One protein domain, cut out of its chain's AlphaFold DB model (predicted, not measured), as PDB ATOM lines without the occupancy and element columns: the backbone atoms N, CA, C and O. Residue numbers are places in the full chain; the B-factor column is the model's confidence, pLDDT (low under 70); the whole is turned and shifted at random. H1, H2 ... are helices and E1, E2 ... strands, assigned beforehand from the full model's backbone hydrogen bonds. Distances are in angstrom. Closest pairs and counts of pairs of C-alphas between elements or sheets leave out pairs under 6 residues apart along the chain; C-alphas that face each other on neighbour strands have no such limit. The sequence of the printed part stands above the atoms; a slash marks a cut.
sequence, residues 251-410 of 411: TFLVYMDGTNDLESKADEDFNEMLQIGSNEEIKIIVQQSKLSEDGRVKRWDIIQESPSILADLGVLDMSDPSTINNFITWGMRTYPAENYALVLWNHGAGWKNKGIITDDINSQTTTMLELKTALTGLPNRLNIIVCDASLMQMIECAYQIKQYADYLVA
ATOM      1  N   THR A 251      37.389  19.401  75.434       94.00
ATOM      2  CA  THR A 251      38.797  19.814  75.397       94.00
ATOM      3  C   THR A 251      38.875  21.303  75.069       94.00
ATOM      4  O   THR A 251      38.442  21.751  74.003       94.00
ATOM      5  N   PHE A 252      39.463  22.071  75.980       98.25
ATOM      6  CA  PHE A 252      39.836  23.467  75.799       98.25
ATOM      7  C   PHE A 252      41.277  23.528  75.295       98.25
ATOM      8  O   PHE A 252      42.211  23.117  75.983       98.25
ATOM      9  N   LEU A 253      41.446  24.031  74.077       98.69
ATOM     10  CA  LEU A 253      42.733  24.299  73.453       98.69
ATOM     11  C   LEU A 253      43.010  25.793  73.594       98.69
ATOM     12  O   LEU A 253      42.387  26.601  72.910       98.69
ATOM     13  N   VAL A 254      43.919  26.160  74.488       98.81
ATOM     14  CA  VAL A 254      44.237  27.555  74.797       98.81
ATOM     15  C   VAL A 254      45.554  27.924  74.126       98.81
ATOM     16  O   VAL A 254      46.612  27.381  74.444       98.81
ATOM     17  N   TYR A 255      45.479  28.817  73.148       98.75
ATOM     18  CA  TYR A 255      46.622  29.333  72.412       98.75
ATOM     19  C   TYR A 255      46.957  30.722  72.950       98.75
ATOM     20  O   TYR A 255      46.243  31.688  72.668       98.75
ATOM     21  N   MET A 256      48.007  30.793  73.765       98.38
ATOM     22  CA  MET A 256      48.395  31.988  74.509       98.38
ATOM     23  C   MET A 256      49.730  32.498  73.999       98.38
ATOM     24  O   MET A 256      50.782  31.945  74.319       98.38
ATOM     25  N   ASP A 257      49.698  33.558  73.205       97.94
ATOM     26  CA  ASP A 257      50.936  34.200  72.793       97.94
ATOM     27  C   ASP A 257      51.296  35.329  73.766       97.94
ATOM     28  O   ASP A 257      50.716  36.416  73.725       97.94
ATOM     29  N   GLY A 258      52.218  35.030  74.681       97.00
ATOM     30  CA  GLY A 258      52.772  35.964  75.655       97.00
ATOM     31  C   GLY A 258      54.046  36.655  75.163       97.00
ATOM     32  O   GLY A 258      54.735  37.276  75.968       97.00
ATOM     33  N   THR A 259      54.396  36.554  73.875       96.62
ATOM     34  CA  THR A 259      55.575  37.213  73.286       96.62
ATOM     35  C   THR A 259      55.310  38.701  73.010       96.62
ATOM     36  O   THR A 259      55.492  39.191  71.897       96.62
ATOM     37  N   ASN A 260      54.820  39.430  74.011       95.12
ATOM     38  CA  ASN A 260      54.507  40.860  73.955       95.12
ATOM     39  C   ASN A 260      54.353  41.420  75.384       95.12
ATOM     40  O   ASN A 260      54.642  40.750  76.380       95.12
ATOM     41  N   ASP A 261      53.896  42.663  75.506       96.19
ATOM     42  CA  ASP A 261      53.687  43.352  76.785       96.19
ATOM     43  C   ASP A 261      52.573  42.761  77.677       96.19
ATOM     44  O   ASP A 261      52.453  43.166  78.838       96.19
ATOM     45  N   LEU A 262      51.798  41.779  77.199       97.00
ATOM     46  CA  LEU A 262      50.786  41.077  77.992       97.00
ATOM     47  C   LEU A 262      51.304  39.814  78.698       97.00
ATOM     48  O   LEU A 262      50.512  39.185  79.392       97.00
ATOM     49  N   GLU A 263      52.590  39.440  78.614       97.62
ATOM     50  CA  GLU A 263      53.104  38.190  79.223       97.62
ATOM     51  C   GLU A 263      52.639  37.980  80.676       97.62
ATOM     52  O   GLU A 263      52.175  36.903  81.042       97.62
ATOM     53  N   SER A 264      52.700  39.031  81.502       97.69
ATOM     54  CA  SER A 264      52.256  38.956  82.902       97.69
ATOM     55  C   SER A 264      50.783  38.561  83.056       97.69
ATOM     56  O   SER A 264      50.437  37.862  84.002       97.69
ATOM     57  N   LYS A 265      49.923  38.965  82.115       98.06
ATOM     58  CA  LYS A 265      48.505  38.590  82.075       98.06
ATOM     59  C   LYS A 265      48.314  37.160  81.603       98.06
ATOM     60  O   LYS A 265      47.529  36.443  82.208       98.06
ATOM     61  N   ALA A 266      49.114  36.713  80.634       97.31
ATOM     62  CA  ALA A 266      49.122  35.311  80.234       97.31
ATOM     63  C   ALA A 266      49.461  34.401  81.426       97.31
ATOM     64  O   ALA A 266      48.845  33.355  81.606       97.31
ATOM     65  N   ASP A 267      50.415  34.812  82.264       97.50
ATOM     66  CA  ASP A 267      50.792  34.072  83.471       97.50
ATOM     67  C   ASP A 267      49.727  34.127  84.577       97.50
ATOM     68  O   ASP A 267      49.528  33.133  85.277       97.50
ATOM     69  N   GLU A 268      49.030  35.253  84.746       98.12
ATOM     70  CA  GLU A 268      47.872  35.347  85.647       98.12
ATOM     71  C   GLU A 268      46.777  34.353  85.215       98.12
ATOM     72  O   GLU A 268      46.418  33.475  86.003       98.12
ATOM     73  N   ASP A 269      46.347  34.395  83.950       98.00
ATOM     74  CA  ASP A 269      45.288  33.521  83.419       98.00
ATOM     75  C   ASP A 269      45.692  32.038  83.421       98.00
ATOM     76  O   ASP A 269      44.889  31.154  83.736       98.00
ATOM     77  N   PHE A 270      46.967  31.736  83.148       97.94
ATOM     78  CA  PHE A 270      47.502  30.380  83.284       97.94
ATOM     79  C   PHE A 270      47.330  29.852  84.717       97.94
ATOM     80  O   PHE A 270      46.895  28.715  84.917       97.94
ATOM     81  N   ASN A 271      47.632  30.676  85.726       97.19
ATOM     82  CA  ASN A 271      47.492  30.303  87.136       97.19
ATOM     83  C   ASN A 271      46.028  30.196  87.588       97.19
ATOM     84  O   ASN A 271      45.725  29.397  88.480       97.19
ATOM     85  N   GLU A 272      45.114  30.954  86.981       96.88
ATOM     86  CA  GLU A 272      43.676  30.795  87.217       96.88
ATOM     87  C   GLU A 272      43.178  29.435  86.718       96.88
ATOM     88  O   GLU A 272      42.467  28.731  87.443       96.88
ATOM     89  N   MET A 273      43.626  28.997  85.536       97.25
ATOM     90  CA  MET A 273      43.281  27.670  85.015       97.25
ATOM     91  C   MET A 273      43.773  26.534  85.928       97.25
ATOM     92  O   MET A 273      43.079  25.522  86.066       97.25
ATOM     93  N   LEU A 274      44.908  26.709  86.623       94.69
ATOM     94  CA  LEU A 274      45.422  25.739  87.607       94.69
ATOM     95  C   LEU A 274      44.511  25.539  88.823       94.69
ATOM     96  O   LEU A 274      44.676  24.546  89.528       94.69
ATOM     97  N   GLN A 275      43.564  26.445  89.090       94.56
ATOM     98  CA  GLN A 275      42.628  26.290  90.209       94.56
ATOM     99  C   GLN A 275      41.593  25.189  89.957       94.56
ATOM    100  O   GLN A 275      41.068  24.620  90.914       94.56
ATOM    101  N   ILE A 276      41.307  24.878  88.687       92.62
ATOM    102  CA  ILE A 276      40.369  23.819  88.281       92.62
ATOM    103  C   ILE A 276      41.134  22.646  87.669       92.62
ATOM    104  O   ILE A 276      40.986  21.513  88.121       92.62
ATOM    105  N   GLY A 277      41.958  22.930  86.659       91.81
ATOM    106  CA  GLY A 277      42.704  21.939  85.896       91.81
ATOM    107  C   GLY A 277      41.856  20.961  85.067       91.81
ATOM    108  O   GLY A 277      40.628  20.906  85.129       91.81
ATOM    109  N   SER A 278      42.558  20.171  84.266       89.50
ATOM    110  CA  SER A 278      42.097  18.999  83.547       89.50
ATOM    111  C   SER A 278      41.615  17.925  84.521       89.50
ATOM    112  O   SER A 278      42.260  17.620  85.523       89.50
ATOM    113  N   ASN A 279      40.511  17.279  84.167       84.25
ATOM    114  CA  ASN A 279      39.944  16.111  84.823       84.25
ATOM    115  C   ASN A 279      39.399  15.133  83.763       84.25
ATOM    116  O   ASN A 279      39.907  15.079  82.641       84.25
ATOM    117  N   GLU A 280      38.440  14.290  84.126       73.81
ATOM    118  CA  GLU A 280      37.895  13.247  83.248       73.81
ATOM    119  C   GLU A 280      36.871  13.785  82.245       73.81
ATOM    120  O   GLU A 280      36.822  13.297  81.124       73.81
ATOM    121  N   GLU A 281      36.117  14.827  82.610       82.25
ATOM    122  CA  GLU A 281      35.107  15.458  81.747       82.25
ATOM    123  C   GLU A 281      35.694  16.625  80.940       82.25
ATOM    124  O   GLU A 281      35.195  16.956  79.866       82.25
ATOM    125  N   ILE A 282      36.747  17.271  81.451       89.88
ATOM    126  CA  ILE A 282      37.329  18.477  80.855       89.88
ATOM    127  C   ILE A 282      38.843  18.332  80.741       89.88
ATOM    128  O   ILE A 282      39.511  18.060  81.733       89.88
ATOM    129  N   LYS A 283      39.409  18.581  79.559       91.75
ATOM    130  CA  LYS A 283      40.857  18.756  79.361       91.75
ATOM    131  C   LYS A 283      41.172  20.209  79.041       91.75
ATOM    132  O   LYS A 283      40.496  20.808  78.212       91.75
ATOM    133  N   ILE A 284      42.198  20.764  79.675       97.88
ATOM    134  CA  ILE A 284      42.682  22.128  79.451       97.88
ATOM    135  C   ILE A 284      44.134  22.029  78.993       97.88
ATOM    136  O   ILE A 284      45.035  21.736  79.779       97.88
ATOM    137  N   ILE A 285      44.345  22.254  77.700       98.12
ATOM    138  CA  ILE A 285      45.640  22.103  77.046       98.12
ATOM    139  C   ILE A 285      46.087  23.464  76.549       98.12
ATOM    140  O   ILE A 285      45.392  24.097  75.753       98.12
ATOM    141  N   VAL A 286      47.257  23.904  77.002       98.75
ATOM    142  CA  VAL A 286      47.764  25.252  76.734       98.75
ATOM    143  C   VAL A 286      49.025  25.169  75.887       98.75
ATOM    144  O   VAL A 286      49.947  24.429  76.229       98.75
ATOM    145  N   GLN A 287      49.100  25.941  74.803       98.75
ATOM    146  CA  GLN A 287      50.366  26.302  74.165       98.75
ATOM    147  C   GLN A 287      50.658  27.762  74.492       98.75
ATOM    148  O   GLN A 287      49.901  28.640  74.086       98.75
ATOM    149  N   GLN A 288      51.742  27.995  75.230       98.56
ATOM    150  CA  GLN A 288      52.130  29.318  75.706       98.56
ATOM    151  C   GLN A 288      53.527  29.677  75.202       98.56
ATOM    152  O   GLN A 288      54.442  28.854  75.307       98.56
ATOM    153  N   SER A 289      53.688  30.897  74.696       98.25
ATOM    154  CA  SER A 289      54.985  31.551  74.489       98.25
ATOM    155  C   SER A 289      55.263  32.572  75.596       98.25
ATOM    156  O   SER A 289      54.331  33.113  76.197       98.25
ATOM    157  N   LYS A 290      56.541  32.850  75.869       97.81
ATOM    158  CA  LYS A 290      56.952  33.890  76.825       97.81
ATOM    159  C   LYS A 290      58.025  34.794  76.237       97.81
ATOM    160  O   LYS A 290      59.062  34.298  75.792       97.81
ATOM    161  N   LEU A 291      57.823  36.109  76.308       96.75
ATOM    162  CA  LEU A 291      58.824  37.106  75.919       96.75
ATOM    163  C   LEU A 291      60.084  37.010  76.799       96.75
ATOM    164  O   LEU A 291      61.199  37.091  76.285       96.75
ATOM    165  N   SER A 292      59.926  36.771  78.103       97.12
ATOM    166  CA  SER A 292      61.017  36.602  79.075       97.12
ATOM    167  C   SER A 292      61.881  35.359  78.836       97.12
ATOM    168  O   SER A 292      63.002  35.289  79.343       97.12
ATOM    169  N   GLU A 293      61.391  34.404  78.037       96.69
ATOM    170  CA  GLU A 293      62.130  33.231  77.560       96.69
ATOM    171  C   GLU A 293      62.492  33.344  76.062       96.69
ATOM    172  O   GLU A 293      62.569  32.330  75.366       96.69
ATOM    173  N   ASP A 294      62.696  34.562  75.549       94.81
ATOM    174  CA  ASP A 294      63.051  34.842  74.148       94.81
ATOM    175  C   ASP A 294      62.039  34.269  73.127       94.81
ATOM    176  O   ASP A 294      62.414  33.795  72.052       94.81
ATOM    177  N   GLY A 295      60.744  34.265  73.470       94.81
ATOM    178  CA  GLY A 295      59.674  33.713  72.629       94.81
ATOM    179  C   GLY A 295      59.604  32.184  72.639       94.81
ATOM    180  O   GLY A 295      58.998  31.579  71.752       94.81
ATOM    181  N   ARG A 296      60.242  31.518  73.609       97.50
ATOM    182  CA  ARG A 296      60.171  30.057  73.740       97.50
ATOM    183  C   ARG A 296      58.735  29.608  74.019       97.50
ATOM    184  O   ARG A 296      58.041  30.167  74.865       97.50
ATOM    185  N   VAL A 297      58.327  28.552  73.321       98.56
ATOM    186  CA  VAL A 297      56.978  27.994  73.306       98.56
ATOM    187  C   VAL A 297      56.961  26.622  73.964       98.56
ATOM    188  O   VAL A 297      57.741  25.729  73.618       98.56
ATOM    189  N   LYS A 298      56.022  26.424  74.887       98.38
ATOM    190  CA  LYS A 298      55.789  25.147  75.572       98.38
ATOM    191  C   LYS A 298      54.322  24.748  75.488       98.38
ATOM    192  O   LYS A 298      53.436  25.595  75.380       98.38
ATOM    193  N   ARG A 299      54.078  23.439  75.548       98.19
ATOM    194  CA  ARG A 299      52.747  22.840  75.678       98.19
ATOM    195  C   ARG A 299      52.569  22.256  77.065       98.19
ATOM    196  O   ARG A 299      53.480  21.598  77.572       98.19
ATOM    197  N   TRP A 300      51.382  22.439  77.618       97.31
ATOM    198  CA  TRP A 300      51.053  22.085  78.989       97.31
ATOM    199  C   TRP A 300      49.734  21.322  79.056       97.31
ATOM    200  O   TRP A 300      48.782  21.673  78.357       97.31
ATOM    201  N   ASP A 301      49.683  20.316  79.925       94.12
ATOM    202  CA  ASP A 301      48.433  19.818  80.498       94.12
ATOM    203  C   ASP A 301      48.255  20.515  81.846       94.12
ATOM    204  O   ASP A 301      49.107  20.400  82.739       94.12
ATOM    205  N   ILE A 302      47.191  21.300  81.970       96.69
ATOM    206  CA  ILE A 302      46.911  22.073  83.175       96.69
ATOM    207  C   ILE A 302      46.307  21.126  84.194       96.69
ATOM    208  O   ILE A 302      45.103  20.964  84.247       96.69
ATOM    209  N   ILE A 303      47.122  20.485  85.018       89.19
ATOM    210  CA  ILE A 303      46.633  19.676  86.137       89.19
ATOM    211  C   ILE A 303      46.528  20.587  87.357       89.19
ATOM    212  O   ILE A 303      47.403  21.429  87.574       89.19
ATOM    213  N   GLN A 304      45.447  20.436  88.128       91.62
ATOM    214  CA  GLN A 304      45.167  21.286  89.284       91.62
ATOM    215  C   GLN A 304      46.405  21.384  90.192       91.62
ATOM    216  O   GLN A 304      46.990  20.362  90.550       91.62
ATOM    217  N   GLU A 305      46.829  22.613  90.504       87.00
ATOM    218  CA  GLU A 305      48.032  22.956  91.293       87.00
ATOM    219  C   GLU A 305      49.403  22.514  90.727       87.00
ATOM    220  O   GLU A 305      50.435  23.001  91.194       87.00
ATOM    221  N   SER A 306      49.467  21.620  89.735       90.50
ATOM    222  CA  SER A 306      50.722  21.013  89.273       90.50
ATOM    223  C   SER A 306      50.726  20.757  87.759       90.50
ATOM    224  O   SER A 306      50.563  19.616  87.328       90.50
ATOM    225  N   PRO A 307      50.922  21.792  86.920       91.44
ATOM    226  CA  PRO A 307      50.894  21.624  85.471       91.44
ATOM    227  C   PRO A 307      51.996  20.680  84.989       91.44
ATOM    228  O   PRO A 307      53.130  20.715  85.475       91.44
ATOM    229  N   SER A 308      51.679  19.885  83.972       88.69
ATOM    230  CA  SER A 308      52.629  18.982  83.326       88.69
ATOM    231  C   SER A 308      53.110  19.567  82.001       88.69
ATOM    232  O   SER A 308      52.300  19.966  81.163       88.69
ATOM    233  N   ILE A 309      54.429  19.600  81.784       90.62
ATOM    234  CA  ILE A 309      55.008  19.965  80.483       90.62
ATOM    235  C   ILE A 309      54.844  18.780  79.533       90.62
ATOM    236  O   ILE A 309      55.407  17.710  79.753       90.62
ATOM    237  N   LEU A 310      54.129  19.005  78.435       85.06
ATOM    238  CA  LEU A 310      53.915  18.020  77.376       85.06
ATOM    239  C   LEU A 310      54.990  18.097  76.295       85.06
ATOM    240  O   LEU A 310      55.405  17.076  75.751       85.06
ATOM    241  N   ALA A 311      55.426  19.313  75.963       86.88
ATOM    242  CA  ALA A 311      56.479  19.543  74.985       86.88
ATOM    243  C   ALA A 311      57.124  20.916  75.179       86.88
ATOM    244  O   ALA A 311      56.451  21.888  75.517       86.88
ATOM    245  N   ASP A 312      58.415  20.999  74.875       94.94
ATOM    246  CA  ASP A 312      59.125  22.254  74.654       94.94
ATOM    247  C   ASP A 312      59.439  22.348  73.160       94.94
ATOM    248  O   ASP A 312      60.117  21.478  72.606       94.94
ATOM    249  N   LEU A 313      58.873  23.354  72.498       94.38
ATOM    250  CA  LEU A 313      58.925  23.499  71.045       94.38
ATOM    251  C   LEU A 313      60.047  24.442  70.591       94.38
ATOM    252  O   LEU A 313      60.206  24.662  69.390       94.38
ATOM    253  N   GLY A 314      60.841  24.981  71.522       97.00
ATOM    254  CA  GLY A 314      61.797  26.042  71.223       97.00
ATOM    255  C   GLY A 314      61.093  27.347  70.849       97.00
ATOM    256  O   GLY A 314      60.007  27.624  71.339       97.00
ATOM    257  N   VAL A 315      61.723  28.167  70.011       95.38
ATOM    258  CA  VAL A 315      61.157  29.448  69.556       95.38
ATOM    259  C   VAL A 315      60.353  29.210  68.281       95.38
ATOM    260  O   VAL A 315      60.881  28.643  67.322       95.38
ATOM    261  N   LEU A 316      59.093  29.644  68.269       95.81
ATOM    262  CA  LEU A 316      58.194  29.576  67.116       95.81
ATOM    263  C   LEU A 316      57.551  30.944  66.895       95.81
ATOM    264  O   LEU A 316      57.287  31.648  67.859       95.81
ATOM    265  N   ASP A 317      57.245  31.272  65.638       96.69
ATOM    266  CA  ASP A 317      56.374  32.406  65.322       96.69
ATOM    267  C   ASP A 317      54.938  32.037  65.712       96.69
ATOM    268  O   ASP A 317      54.305  31.194  65.059       96.69
ATOM    269  N   MET A 318      54.435  32.625  66.798       97.62
ATOM    270  CA  MET A 318      53.086  32.339  67.284       97.62
ATOM    271  C   MET A 318      52.003  33.013  66.434       97.62
ATOM    272  O   MET A 318      50.843  32.596  66.491       97.62
ATOM    273  N   SER A 319      52.371  33.990  65.601       96.50
ATOM    274  CA  SER A 319      51.459  34.656  64.671       96.50
ATOM    275  C   SER A 319      51.293  33.904  63.335       96.50
ATOM    276  O   SER A 319      50.356  34.181  62.576       96.50
ATOM    277  N   ASP A 320      52.153  32.917  63.054       97.69
ATOM    278  CA  ASP A 320      52.087  32.101  61.839       97.69
ATOM    279  C   ASP A 320      50.846  31.170  61.853       97.69
ATOM    280  O   ASP A 320      50.660  30.371  62.782       97.69
ATOM    281  N   PRO A 321      49.996  31.191  60.802       97.69
ATOM    282  CA  PRO A 321      48.839  30.300  60.675       97.69
ATOM    283  C   PRO A 321      49.143  28.811  60.841       97.69
ATOM    284  O   PRO A 321      48.291  28.044  61.301       97.69
ATOM    285  N   SER A 322      50.332  28.380  60.425       97.19
ATOM    286  CA  SER A 322      50.771  26.994  60.520       97.19
ATOM    287  C   SER A 322      51.056  26.582  61.964       97.19
ATOM    288  O   SER A 322      50.715  25.455  62.331       97.19
ATOM    289  N   THR A 323      51.570  27.484  62.807       97.94
ATOM    290  CA  THR A 323      51.773  27.243  64.245       97.94
ATOM    291  C   THR A 323      50.433  27.037  64.951       97.94
ATOM    292  O   THR A 323      50.259  26.050  65.677       97.94
ATOM    293  N   ILE A 324      49.449  27.895  64.658       98.56
ATOM    294  CA  ILE A 324      48.079  27.787  65.186       98.56
ATOM    295  C   ILE A 324      47.430  26.470  64.725       98.56
ATOM    296  O   ILE A 324      46.935  25.695  65.545       98.56
ATOM    297  N   ASN A 325      47.469  26.167  63.421       97.81
ATOM    298  CA  ASN A 325      46.896  24.930  62.879       97.81
ATOM    299  C   ASN A 325      47.543  23.674  63.482       97.81
ATOM    300  O   ASN A 325      46.837  22.712  63.807       97.81
ATOM    301  N   ASN A 326      48.872  23.686  63.640       93.75
ATOM    302  CA  ASN A 326      49.618  22.581  64.226       93.75
ATOM    303  C   ASN A 326      49.165  22.325  65.661       93.75
ATOM    304  O   ASN A 326      48.889  21.174  66.000       93.75
ATOM    305  N   PHE A 327      49.039  23.378  66.473       98.19
ATOM    306  CA  PHE A 327      48.556  23.255  67.845       98.19
ATOM    307  C   PHE A 327      47.148  22.669  67.903       98.19
ATOM    308  O   PHE A 327      46.942  21.680  68.603       98.19
ATOM    309  N   ILE A 328      46.204  23.214  67.128       96.81
ATOM    310  CA  ILE A 328      44.813  22.747  67.156       96.81
ATOM    311  C   ILE A 328      44.739  21.284  66.710       96.81
ATOM    312  O   ILE A 328      44.165  20.444  67.397       96.81
ATOM    313  N   THR A 329      45.370  20.947  65.582       83.12
ATOM    314  CA  THR A 329      45.341  19.586  65.030       83.12
ATOM    315  C   THR A 329      46.012  18.583  65.964       83.12
ATOM    316  O   THR A 329      45.488  17.488  66.166       83.12
ATOM    317  N   TRP A 330      47.157  18.941  66.550       88.88
ATOM    318  CA  TRP A 330      47.830  18.108  67.544       88.88
ATOM    319  C   TRP A 330      46.981  17.947  68.808       88.88
ATOM    320  O   TRP A 330      46.832  16.825  69.287       88.88
ATOM    321  N   GLY A 331      46.388  19.030  69.312       84.12
ATOM    322  CA  GLY A 331      45.564  19.027  70.518       84.12
ATOM    323  C   GLY A 331      44.332  18.146  70.353       84.12
ATOM    324  O   GLY A 331      44.098  17.269  71.175       84.12
ATOM    325  N   MET A 332      43.617  18.273  69.231       81.94
ATOM    326  CA  MET A 332      42.460  17.423  68.921       81.94
ATOM    327  C   MET A 332      42.824  15.940  68.794       81.94
ATOM    328  O   MET A 332      42.039  15.085  69.195       81.94
ATOM    329  N   ARG A 333      44.010  15.631  68.254       71.94
ATOM    330  CA  ARG A 333      44.513  14.254  68.109       71.94
ATOM    331  C   ARG A 333      45.097  13.669  69.390       71.94
ATOM    332  O   ARG A 333      45.169  12.456  69.501       71.94
ATOM    333  N   THR A 334      45.574  14.492  70.313       69.94
ATOM    334  CA  THR A 334      46.200  14.013  71.559       69.94
ATOM    335  C   THR A 334      45.184  13.976  72.699       69.94
ATOM    336  O   THR A 334      45.243  13.095  73.547       69.94
ATOM    337  N   TYR A 335      44.212  14.891  72.670       79.75
ATOM    338  CA  TYR A 335      43.162  15.067  73.673       79.75
ATOM    339  C   TYR A 335      41.782  15.050  72.997       79.75
ATOM    340  O   TYR A 335      41.134  16.095  72.860       79.75
ATOM    341  N   PRO A 336      41.346  13.873  72.509       75.81
ATOM    342  CA  PRO A 336      40.035  13.706  71.900       75.81
ATOM    343  C   PRO A 336      38.926  14.049  72.901       75.81
ATOM    344  O   PRO A 336      39.021  13.660  74.059       75.81
ATOM    345  N   ALA A 337      37.887  14.755  72.461       80.12
ATOM    346  CA  ALA A 337      36.725  15.100  73.279       80.12
ATOM    347  C   ALA A 337      35.459  15.201  72.425       80.12
ATOM    348  O   ALA A 337      35.543  15.329  71.199       80.12
ATOM    349  N   GLU A 338      34.292  15.175  73.073       77.56
ATOM    350  CA  GLU A 338      33.009  15.403  72.393       77.56
ATOM    351  C   GLU A 338      32.933  16.808  71.800       77.56
ATOM    352  O   GLU A 338      32.409  17.007  70.703       77.56
ATOM    353  N   ASN A 339      33.450  17.782  72.548       88.88
ATOM    354  CA  ASN A 339      33.395  19.179  72.188       88.88
ATOM    355  C   ASN A 339      34.769  19.831  72.302       88.88
ATOM    356  O   ASN A 339      35.559  19.531  73.200       88.88
ATOM    357  N   TYR A 340      35.026  20.781  71.411       95.00
ATOM    358  CA  TYR A 340      36.252  21.559  71.404       95.00
ATOM    359  C   TYR A 340      35.958  23.044  71.533       95.00
ATOM    360  O   TYR A 340      35.191  23.620  70.751       95.00
ATOM    361  N   ALA A 341      36.640  23.666  72.487       98.38
ATOM    362  CA  ALA A 341      36.762  25.108  72.578       98.38
ATOM    363  C   ALA A 341      38.191  25.503  72.200       98.38
ATOM    364  O   ALA A 341      39.148  24.988  72.772       98.38
ATOM    365  N   LEU A 342      38.339  26.411  71.240       98.75
ATOM    366  CA  LEU A 342      39.613  27.070  70.958       98.75
ATOM    367  C   LEU A 342      39.596  28.445  71.616       98.75
ATOM    368  O   LEU A 342      38.751  29.265  71.267       98.75
ATOM    369  N   VAL A 343      40.532  28.703  72.521       98.81
ATOM    370  CA  VAL A 343      40.742  30.021  73.123       98.81
ATOM    371  C   VAL A 343      41.960  30.655  72.463       98.81
ATOM    372  O   VAL A 343      43.055  30.099  72.513       98.81
ATOM    373  N   LEU A 344      41.755  31.792  71.810       98.62
ATOM    374  CA  LEU A 344      42.800  32.631  71.232       98.62
ATOM    375  C   LEU A 344      43.008  33.806  72.182       98.62
ATOM    376  O   LEU A 344      42.130  34.664  72.287       98.62
ATOM    377  N   TRP A 345      44.139  33.802  72.880       98.38
ATOM    378  CA  TRP A 345      44.477  34.779  73.907       98.38
ATOM    379  C   TRP A 345      45.650  35.631  73.430       98.38
ATOM    380  O   TRP A 345      46.712  35.073  73.132       98.38
ATOM    381  N   ASN A 346      45.440  36.948  73.315       96.31
ATOM    382  CA  ASN A 346      46.455  37.968  72.998       96.31
ATOM    383  C   ASN A 346      45.791  39.373  72.938       96.31
ATOM    384  O   ASN A 346      44.625  39.571  73.277       96.31
ATOM    385  N   HIS A 347      46.503  40.358  72.392       90.44
ATOM    386  CA  HIS A 347      45.940  41.567  71.804       90.44
ATOM    387  C   HIS A 347      44.971  41.280  70.660       90.44
ATOM    388  O   HIS A 347      45.230  40.463  69.784       90.44
ATOM    389  N   GLY A 348      43.908  42.078  70.578       85.88
ATOM    390  CA  GLY A 348      42.994  42.064  69.441       85.88
ATOM    391  C   GLY A 348      42.825  43.448  68.824       85.88
ATOM    392  O   GLY A 348      42.827  44.471  69.511       85.88
ATOM    393  N   ALA A 349      42.690  43.483  67.501       90.31
ATOM    394  CA  ALA A 349      42.521  44.705  66.716       90.31
ATOM    395  C   ALA A 349      41.400  44.593  65.664       90.31
ATOM    396  O   ALA A 349      41.286  45.441  64.767       90.31
ATOM    397  N   GLY A 350      40.578  43.539  65.749       91.19
ATOM    398  CA  GLY A 350      39.507  43.245  64.802       91.19
ATOM    399  C   GLY A 350      40.001  43.020  63.369       91.19
ATOM    400  O   GLY A 350      41.166  42.709  63.115       91.19
ATOM    401  N   TRP A 351      39.110  43.195  62.391       90.00
ATOM    402  CA  TRP A 351      39.405  42.853  60.992       90.00
ATOM    403  C   TRP A 351      40.292  43.871  60.262       90.00
ATOM    404  O   TRP A 351      40.969  43.513  59.299       90.00
ATOM    405  N   LYS A 352      40.263  45.143  60.680       78.44
ATOM    406  CA  LYS A 352      40.877  46.251  59.930       78.44
ATOM    407  C   LYS A 352      42.316  46.546  60.348       78.44
ATOM    408  O   LYS A 352      43.096  47.000  59.516       78.44
ATOM    409  N   ASN A 353      42.647  46.329  61.623       66.75
ATOM    410  CA  ASN A 353      43.800  46.979  62.246       66.75
ATOM    411  C   ASN A 353      44.869  46.050  62.824       66.75
ATOM    412  O   ASN A 353      45.776  46.613  63.425       66.75
ATOM    413  N   LYS A 354      44.790  44.715  62.644       75.75
ATOM    414  CA  LYS A 354      45.908  43.733  62.711       75.75
ATOM    415  C   LYS A 354      45.462  42.289  62.999       75.75
ATOM    416  O   LYS A 354      46.213  41.387  62.674       75.75
ATOM    417  N   GLY A 355      44.244  42.037  63.486       92.62
ATOM    418  CA  GLY A 355      43.755  40.680  63.770       92.62
ATOM    419  C   GLY A 355      43.797  40.326  65.259       92.62
ATOM    420  O   GLY A 355      43.325  41.142  66.046       92.62
ATOM    421  N   ILE A 356      44.277  39.130  65.632       94.31
ATOM    422  CA  ILE A 356      44.052  38.553  66.982       94.31
ATOM    423  C   ILE A 356      45.274  37.977  67.717       94.31
ATOM    424  O   ILE A 356      45.178  37.806  68.916       94.31
ATOM    425  N   ILE A 357      46.400  37.660  67.076       96.50
ATOM    426  CA  ILE A 357      47.598  37.154  67.783       96.50
ATOM    427  C   ILE A 357      48.791  37.991  67.360       96.50
ATOM    428  O   ILE A 357      49.174  37.901  66.199       96.50
ATOM    429  N   THR A 358      49.326  38.825  68.251       95.19
ATOM    430  CA  THR A 358      50.482  39.699  68.013       95.19
ATOM    431  C   THR A 358      51.717  39.156  68.717       95.19
ATOM    432  O   THR A 358      51.733  39.067  69.945       95.19
ATOM    433  N   ASP A 359      52.752  38.892  67.926       95.50
ATOM    434  CA  ASP A 359      54.064  38.444  68.383       95.50
ATOM    435  C   ASP A 359      55.080  39.571  68.121       95.50
ATOM    436  O   ASP A 359      55.344  39.933  66.965       95.50
ATOM    437  N   ASP A 360      55.620  40.171  69.184       95.19
ATOM    438  CA  ASP A 360      56.505  41.339  69.082       95.19
ATOM    439  C   ASP A 360      57.912  40.971  68.594       95.19
ATOM    440  O   ASP A 360      58.551  41.779  67.909       95.19
ATOM    441  N   ILE A 361      58.386  39.749  68.877       95.25
ATOM    442  CA  ILE A 361      59.678  39.266  68.363       95.25
ATOM    443  C   ILE A 361      59.600  39.134  66.843       95.25
ATOM    444  O   ILE A 361      60.503  39.579  66.128       95.25
ATOM    445  N   ASN A 362      58.497  38.579  66.345       93.75
ATOM    446  CA  ASN A 362      58.248  38.447  64.914       93.75
ATOM    447  C   ASN A 362      57.722  39.742  64.276       93.75
ATOM    448  O   ASN A 362      57.738  39.864  63.049       93.75
ATOM    449  N   SER A 363      57.304  40.721  65.087       93.31
ATOM    450  CA  SER A 363      56.693  41.985  64.653       93.31
ATOM    451  C   SER A 363      55.496  41.775  63.715       93.31
ATOM    452  O   SER A 363      55.291  42.533  62.758       93.31
ATOM    453  N   GLN A 364      54.710  40.731  63.978       92.88
ATOM    454  CA  GLN A 364      53.597  40.293  63.142       92.88
ATOM    455  C   GLN A 364      52.332  40.089  63.971       92.88
ATOM    456  O   GLN A 364      52.380  39.848  65.174       92.88
ATOM    457  N   THR A 365      51.184  40.199  63.301       95.38
ATOM    458  CA  THR A 365      49.895  39.852  63.890       95.38
ATOM    459  C   THR A 365      49.115  38.956  62.940       95.38
ATOM    460  O   THR A 365      48.977  39.301  61.766       95.38
ATOM    461  N   THR A 366      48.543  37.859  63.443       96.75
ATOM    462  CA  THR A 366      47.668  36.981  62.657       96.75
ATOM    463  C   THR A 366      46.405  37.727  62.242       96.75
ATOM    464  O   THR A 366      45.522  37.996  63.064       96.75
ATOM    465  N   THR A 367      46.274  38.002  60.947       96.62
ATOM    466  CA  THR A 367      45.075  38.613  60.365       96.62
ATOM    467  C   THR A 367      43.885  37.646  60.359       96.62
ATOM    468  O   THR A 367      44.024  36.430  60.466       96.62
ATOM    469  N   MET A 368      42.671  38.155  60.133       95.75
ATOM    470  CA  MET A 368      41.484  37.290  60.023       95.75
ATOM    471  C   MET A 368      41.531  36.327  58.822       95.75
ATOM    472  O   MET A 368      40.936  35.246  58.861       95.75
ATOM    473  N   LEU A 369      42.226  36.698  57.741       95.44
ATOM    474  CA  LEU A 369      42.424  35.810  56.594       95.44
ATOM    475  C   LEU A 369      43.376  34.663  56.947       95.44
ATOM    476  O   LEU A 369      43.105  33.512  56.616       95.44
ATOM    477  N   GLU A 370      44.450  34.980  57.653       97.31
ATOM    478  CA  GLU A 370      45.428  34.032  58.180       97.31
ATOM    479  C   GLU A 370      44.824  33.098  59.225       97.31
ATOM    480  O   GLU A 370      45.014  31.887  59.130       97.31
ATOM    481  N   LEU A 371      43.982  33.609  60.127       97.56
ATOM    482  CA  LEU A 371      43.231  32.766  61.055       97.56
ATOM    483  C   LEU A 371      42.313  31.791  60.306       97.56
ATOM    484  O   LEU A 371      42.269  30.607  60.627       97.56
ATOM    485  N   LYS A 372      41.617  32.237  59.253       97.12
ATOM    486  CA  LYS A 372      40.846  31.318  58.396       97.12
ATOM    487  C   LYS A 372      41.737  30.234  57.775       97.12
ATOM    488  O   LYS A 372      41.315  29.079  57.684       97.12
ATOM    489  N   THR A 373      42.940  30.593  57.333       96.94
ATOM    490  CA  THR A 373      43.918  29.622  56.821       96.94
ATOM    491  C   THR A 373      44.293  28.616  57.907       96.94
ATOM    492  O   THR A 373      44.211  27.416  57.655       96.94
ATOM    493  N   ALA A 374      44.580  29.077  59.127       97.69
ATOM    494  CA  ALA A 374      44.895  28.225  60.273       97.69
ATOM    495  C   ALA A 374      43.754  27.263  60.648       97.69
ATOM    496  O   ALA A 374      43.999  26.133  61.056       97.69
ATOM    497  N   LEU A 375      42.496  27.676  60.478       97.62
ATOM    498  CA  LEU A 375      41.322  26.847  60.777       97.62
ATOM    499  C   LEU A 375      40.933  25.898  59.627       97.62
ATOM    500  O   LEU A 375      40.052  25.047  59.774       97.62
ATOM    501  N   THR A 376      41.565  26.011  58.459       92.88
ATOM    502  CA  THR A 376      41.237  25.156  57.314       92.88
ATOM    503  C   THR A 376      41.826  23.755  57.487       92.88
ATOM    504  O   THR A 376      42.998  23.586  57.795       92.88
ATOM    505  N   GLY A 377      41.006  22.727  57.250       80.88
ATOM    506  CA  GLY A 377      41.447  21.328  57.284       80.88
ATOM    507  C   GLY A 377      41.486  20.682  58.673       80.88
ATOM    508  O   GLY A 377      41.862  19.513  58.761       80.88
ATOM    509  N   LEU A 378      41.055  21.388  59.728       83.19
ATOM    510  CA  LEU A 378      41.002  20.858  61.096       83.19
ATOM    511  C   LEU A 378      40.242  19.527  61.185       83.19
ATOM    512  O   LEU A 378      39.233  19.390  60.484       83.19
ATOM    513  N   PRO A 379      40.676  18.565  62.034       70.12
ATOM    514  CA  PRO A 379      40.052  17.249  62.227       70.12
ATOM    515  C   PRO A 379      38.537  17.305  62.416       70.12
ATOM    516  O   PRO A 379      37.824  16.597  61.707       70.12
ATOM    517  N   ASN A 380      38.064  18.224  63.254       75.56
ATOM    518  CA  ASN A 380      36.646  18.457  63.500       75.56
ATOM    519  C   ASN A 380      36.341  19.951  63.482       75.56
ATOM    520  O   ASN A 380      37.240  20.786  63.599       75.56
ATOM    521  N   ARG A 381      35.059  20.282  63.326       87.31
ATOM    522  CA  ARG A 381      34.583  21.641  63.582       87.31
ATOM    523  C   ARG A 381      34.700  21.915  65.084       87.31
ATOM    524  O   ARG A 381      34.471  21.014  65.885       87.31
ATOM    525  N   LEU A 382      35.066  23.137  65.448       95.56
ATOM    526  CA  LEU A 382      35.076  23.580  66.839       95.56
ATOM    527  C   LEU A 382      33.639  23.877  67.282       95.56
ATOM    528  O   LEU A 382      32.817  24.332  66.487       95.56
ATOM    529  N   ASN A 383      33.325  23.676  68.552       97.31
ATOM    530  CA  ASN A 383      32.030  24.094  69.087       97.31
ATOM    531  C   ASN A 383      32.073  25.583  69.421       97.31
ATOM    532  O   ASN A 383      31.144  26.328  69.115       97.31
ATOM    533  N   ILE A 384      33.184  26.032  70.009       98.44
ATOM    534  CA  ILE A 384      33.362  27.418  70.433       98.44
ATOM    535  C   ILE A 384      34.742  27.905  69.999       98.44
ATOM    536  O   ILE A 384      35.749  27.235  70.221       98.44
ATOM    537  N   ILE A 385      34.789  29.094  69.405       98.69
ATOM    538  CA  ILE A 385      36.000  29.915  69.398       98.69
ATOM    539  C   ILE A 385      35.789  31.030  70.416       98.69
ATOM    540  O   ILE A 385      34.795  31.756  70.351       98.69
ATOM    541  N   VAL A 386      36.710  31.143  71.361       98.56
ATOM    542  CA  VAL A 386      36.788  32.235  72.324       98.56
ATOM    543  C   VAL A 386      37.946  33.121  71.902       98.56
ATOM    544  O   VAL A 386      39.075  32.656  71.781       98.56
ATOM    545  N   CYS A 387      37.662  34.390  71.655       98.06
ATOM    546  CA  CYS A 387      38.679  35.399  71.430       98.06
ATOM    547  C   CYS A 387      38.823  36.197  72.720       98.06
ATOM    548  O   CYS A 387      38.049  37.130  72.950       98.06
ATOM    549  N   ASP A 388      39.797  35.819  73.542       97.81
ATOM    550  CA  ASP A 388      40.191  36.601  74.711       97.81
ATOM    551  C   ASP A 388      41.158  37.703  74.268       97.81
ATOM    552  O   ASP A 388      42.374  37.647  74.446       97.81
ATOM    553  N   ALA A 389      40.582  38.617  73.487       95.44
ATOM    554  CA  ALA A 389      41.267  39.652  72.739       95.44
ATOM    555  C   ALA A 389      40.268  40.759  72.365       95.44
ATOM    556  O   ALA A 389      39.083  40.509  72.126       95.44
ATOM    557  N   SER A 390      40.747  42.000  72.280       94.19
ATOM    558  CA  SER A 390      39.902  43.177  72.020       94.19
ATOM    559  C   SER A 390      39.356  43.244  70.582       94.19
ATOM    560  O   SER A 390      40.042  42.899  69.624       94.19
ATOM    561  N   LEU A 391      38.156  43.807  70.400       94.06
ATOM    562  CA  LEU A 391      37.557  44.115  69.086       94.06
ATOM    563  C   LEU A 391      37.302  42.882  68.202       94.06
ATOM    564  O   LEU A 391      37.283  42.976  66.970       94.06
ATOM    565  N   MET A 392      37.091  41.724  68.821       97.25
ATOM    566  CA  MET A 392      36.879  40.461  68.122       97.25
ATOM    567  C   MET A 392      35.395  40.120  67.949       97.25
ATOM    568  O   MET A 392      35.064  39.328  67.063       97.25
ATOM    569  N   GLN A 393      34.481  40.779  68.678       96.25
ATOM    570  CA  GLN A 393      33.025  40.620  68.513       96.25
ATOM    571  C   GLN A 393      32.446  41.411  67.319       96.25
ATOM    572  O   GLN A 393      31.341  41.953  67.360       96.25
ATOM    573  N   MET A 394      33.189  41.476  66.215       95.25
ATOM    574  CA  MET A 394      32.760  42.113  64.969       95.25
ATOM    575  C   MET A 394      32.122  41.097  64.018       95.25
ATOM    576  O   MET A 394      32.583  39.957  63.904       95.25
ATOM    577  N   ILE A 395      31.095  41.516  63.271       96.44
ATOM    578  CA  ILE A 395      30.404  40.627  62.324       96.44
ATOM    579  C   ILE A 395      31.335  40.150  61.205       96.44
ATOM    580  O   ILE A 395      31.211  39.017  60.750       96.44
ATOM    581  N   GLU A 396      32.296  40.970  60.788       95.94
ATOM    582  CA  GLU A 396      33.300  40.630  59.781       95.94
ATOM    583  C   GLU A 396      34.248  39.541  60.289       95.94
ATOM    584  O   GLU A 396      34.513  38.578  59.567       95.94
ATOM    585  N   CYS A 397      34.700  39.654  61.546       96.00
ATOM    586  CA  CYS A 397      35.528  38.636  62.189       96.00
ATOM    587  C   CYS A 397      34.766  37.308  62.275       96.00
ATOM    588  O   CYS A 397      35.255  36.283  61.797       96.00
ATOM    589  N   ALA A 398      33.531  37.340  62.789       97.06
ATOM    590  CA  ALA A 398      32.669  36.164  62.884       97.06
ATOM    591  C   ALA A 398      32.396  35.535  61.509       97.06
ATOM    592  O   ALA A 398      32.524  34.324  61.327       97.06
ATOM    593  N   TYR A 399      32.059  36.352  60.507       97.25
ATOM    594  CA  TYR A 399      31.739  35.881  59.162       97.25
ATOM    595  C   TYR A 399      32.925  35.178  58.499       97.25
ATOM    596  O   TYR A 399      32.727  34.180  57.796       97.25
ATOM    597  N   GLN A 400      34.144  35.667  58.737       96.50
ATOM    598  CA  GLN A 400      35.366  35.099  58.177       96.50
ATOM    599  C   GLN A 400      35.612  33.656  58.649       96.50
ATOM    600  O   GLN A 400      36.077  32.833  57.854       96.50
ATOM    601  N   ILE A 401      35.264  33.337  59.903       96.38
ATOM    602  CA  ILE A 401      35.535  32.031  60.533       96.38
ATOM    603  C   ILE A 401      34.283  31.174  60.794       96.38
ATOM    604  O   ILE A 401      34.392  30.064  61.307       96.38
ATOM    605  N   LYS A 402      33.090  31.626  60.381       96.50
ATOM    606  CA  LYS A 402      31.797  30.967  60.670       96.50
ATOM    607  C   LYS A 402      31.695  29.490  60.270       96.50
ATOM    608  O   LYS A 402      30.861  28.764  60.796       96.50
ATOM    609  N   GLN A 403      32.493  29.045  59.295       95.62
ATOM    610  CA  GLN A 403      32.481  27.652  58.832       95.62
ATOM    611  C   GLN A 403      33.204  26.701  59.795       95.62
ATOM    612  O   GLN A 403      33.013  25.492  59.694       95.62
ATOM    613  N   TYR A 404      34.002  27.228  60.725       96.19
ATOM    614  CA  TYR A 404      34.912  26.436  61.554       96.19
ATOM    615  C   TYR A 404      34.472  26.320  63.012       96.19
ATOM    616  O   TYR A 404      34.994  25.455  63.708       96.19
ATOM    617  N   ALA A 405      33.499  27.125  63.455       96.88
ATOM    618  CA  ALA A 405      32.932  27.044  64.797       96.88
ATOM    619  C   ALA A 405      31.411  27.226  64.813       96.88
ATOM    620  O   ALA A 405      30.880  27.907  63.929       96.88
ATOM    621  N   ASP A 406      30.720  26.625  65.786       96.62
ATOM    622  CA  ASP A 406      29.282  26.845  66.003       96.62
ATOM    623  C   ASP A 406      29.013  28.208  66.654       96.62
ATOM    624  O   ASP A 406      28.113  28.931  66.220       96.62
ATOM    625  N   TYR A 407      29.830  28.581  67.643       98.19
ATOM    626  CA  TYR A 407      29.712  29.830  68.391       98.19
ATOM    627  C   TYR A 407      31.037  30.598  68.449       98.19
ATOM    628  O   TYR A 407      32.122  30.015  68.455       98.19
ATOM    629  N   LEU A 408      30.922  31.924  68.528       98.06
ATOM    630  CA  LEU A 408      32.017  32.848  68.812       98.06
ATOM    631  C   LEU A 408      31.709  33.586  70.119       98.06
ATOM    632  O   LEU A 408      30.639  34.185  70.243       98.06
ATOM    633  N   VAL A 409      32.657  33.578  71.054       98.38
ATOM    634  CA  VAL A 409      32.633  34.383  72.284       98.38
ATOM    635  C   VAL A 409      33.777  35.387  72.201       98.38
ATOM    636  O   VAL A 409      34.919  34.997  71.991       98.38
ATOM    637  N   ALA A 410      33.471  36.678  72.293       97.25
ATOM    638  CA  ALA A 410      34.433  37.761  72.099       97.25
ATOM    639  C   ALA A 410      33.874  39.084  72.652       97.25
ATOM    640  O   ALA A 410      32.676  39.155  72.947       97.25
TER     641      ALA A 410
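Overview. This is residues 251 to 410 of the 411 residues of an uncharacterized protein of Ignavibacteria bacterium (UniProt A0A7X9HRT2). A twisted sheet of seven strands makes the core, with H1 packed along one face and H2 over the other. H4 packs beside H2 and H5 beside H4, with H5 reaching the sheet's E9 edge; the little hairpin of E6 and E7 lies near the end of E1, where the C-alphas of Asp 257 and Ile 357 are 6.7 A apart, and the short H3 packs on H5. The printed part has 160 residues, with five named helices and nine named strands in the order E1 H1 E2 E3 E4 H2 E5 H3 E6 E7 H4 E8 H5 E9; its class is mixed, helices and strands. The large sheet is mixed, in the order E4 E3 E2 E1 E5 E8 E9. The whole is compact, with a radius of gyration of the C-alphas of 14.4 A and spans of 40 by 36 by 23 A.

Along the chain. E1, residues 251 to 258, begins with C-alpha 251 at (38.797, 19.814, 75.397) and is 21.4 A long. H1 is residues 263 to 273, 15.5 A. E2, residues 282 to 290, is 25.3 A; E3 is residues 296 to 301; E4, residues 308 to 315, bends by 54 degrees at residue 311. H2, residues 321 to 334, is 19.8 A, from C-alpha 321 at (48.839, 30.300, 60.675). E5 is residues 339 to 345, H3 350 to 353, E6 357 to 359, E7 364 to 366, H4 368 to 375, E8 382 to 388 and H5 395 to 401. E9, residues 405 to 409, ends with C-alpha 409 at (32.633, 34.383, 72.284).

Arrangement. E1 is parallel to E2, with N 254 and O 285 2.8 A apart, and to E5, with N 253 and O 341 2.8 A apart. E2, E3 and E4 form a meander, each strand the antiparallel neighbour of the one before; N 298 and O 288 are 2.9 A apart. E8 is parallel to E5 and E9. E1, H1, E2 and E8, H5, E9 are strand-helix-strand units, parallel neighbours with a helix between, with right-handed crossovers. H1 and H2 give three layers, helices on opposite faces, at heights over the sheet of 8.9 A and 9.1 A. H5 only grazes the sheet. H2 touches H4 with residues 321 to 325 alone, closest at the C-alphas of Pro 321 and Ala 374, 4.5 A. H4 touches H5 at a shallow tilt of 31 degrees, the same way, closest at the C-alphas of Lys 372 and Ile 401, 5.8 A. H3 and H5 only just touch, with 3 pairs of C-alphas within 8 A, the closest being Trp 351 and Cys 397, 5.9 A. The hairpin E6 and E7 has N 366 and O 357 2.8 A apart. In H1, H2 and H4 every O i to N i+4 pair is within hydrogen-bond range, in H5 2 of 3; H3 is too short for such a pair.

Size, cuts and confidence. The C-alphas farthest apart, those of Glu 280 and Lys 352, are 40.5 A apart. The printed part has no cut and no long link. The mean pLDDT of the printed part is 93.5; residues 334 and 353 are under 70.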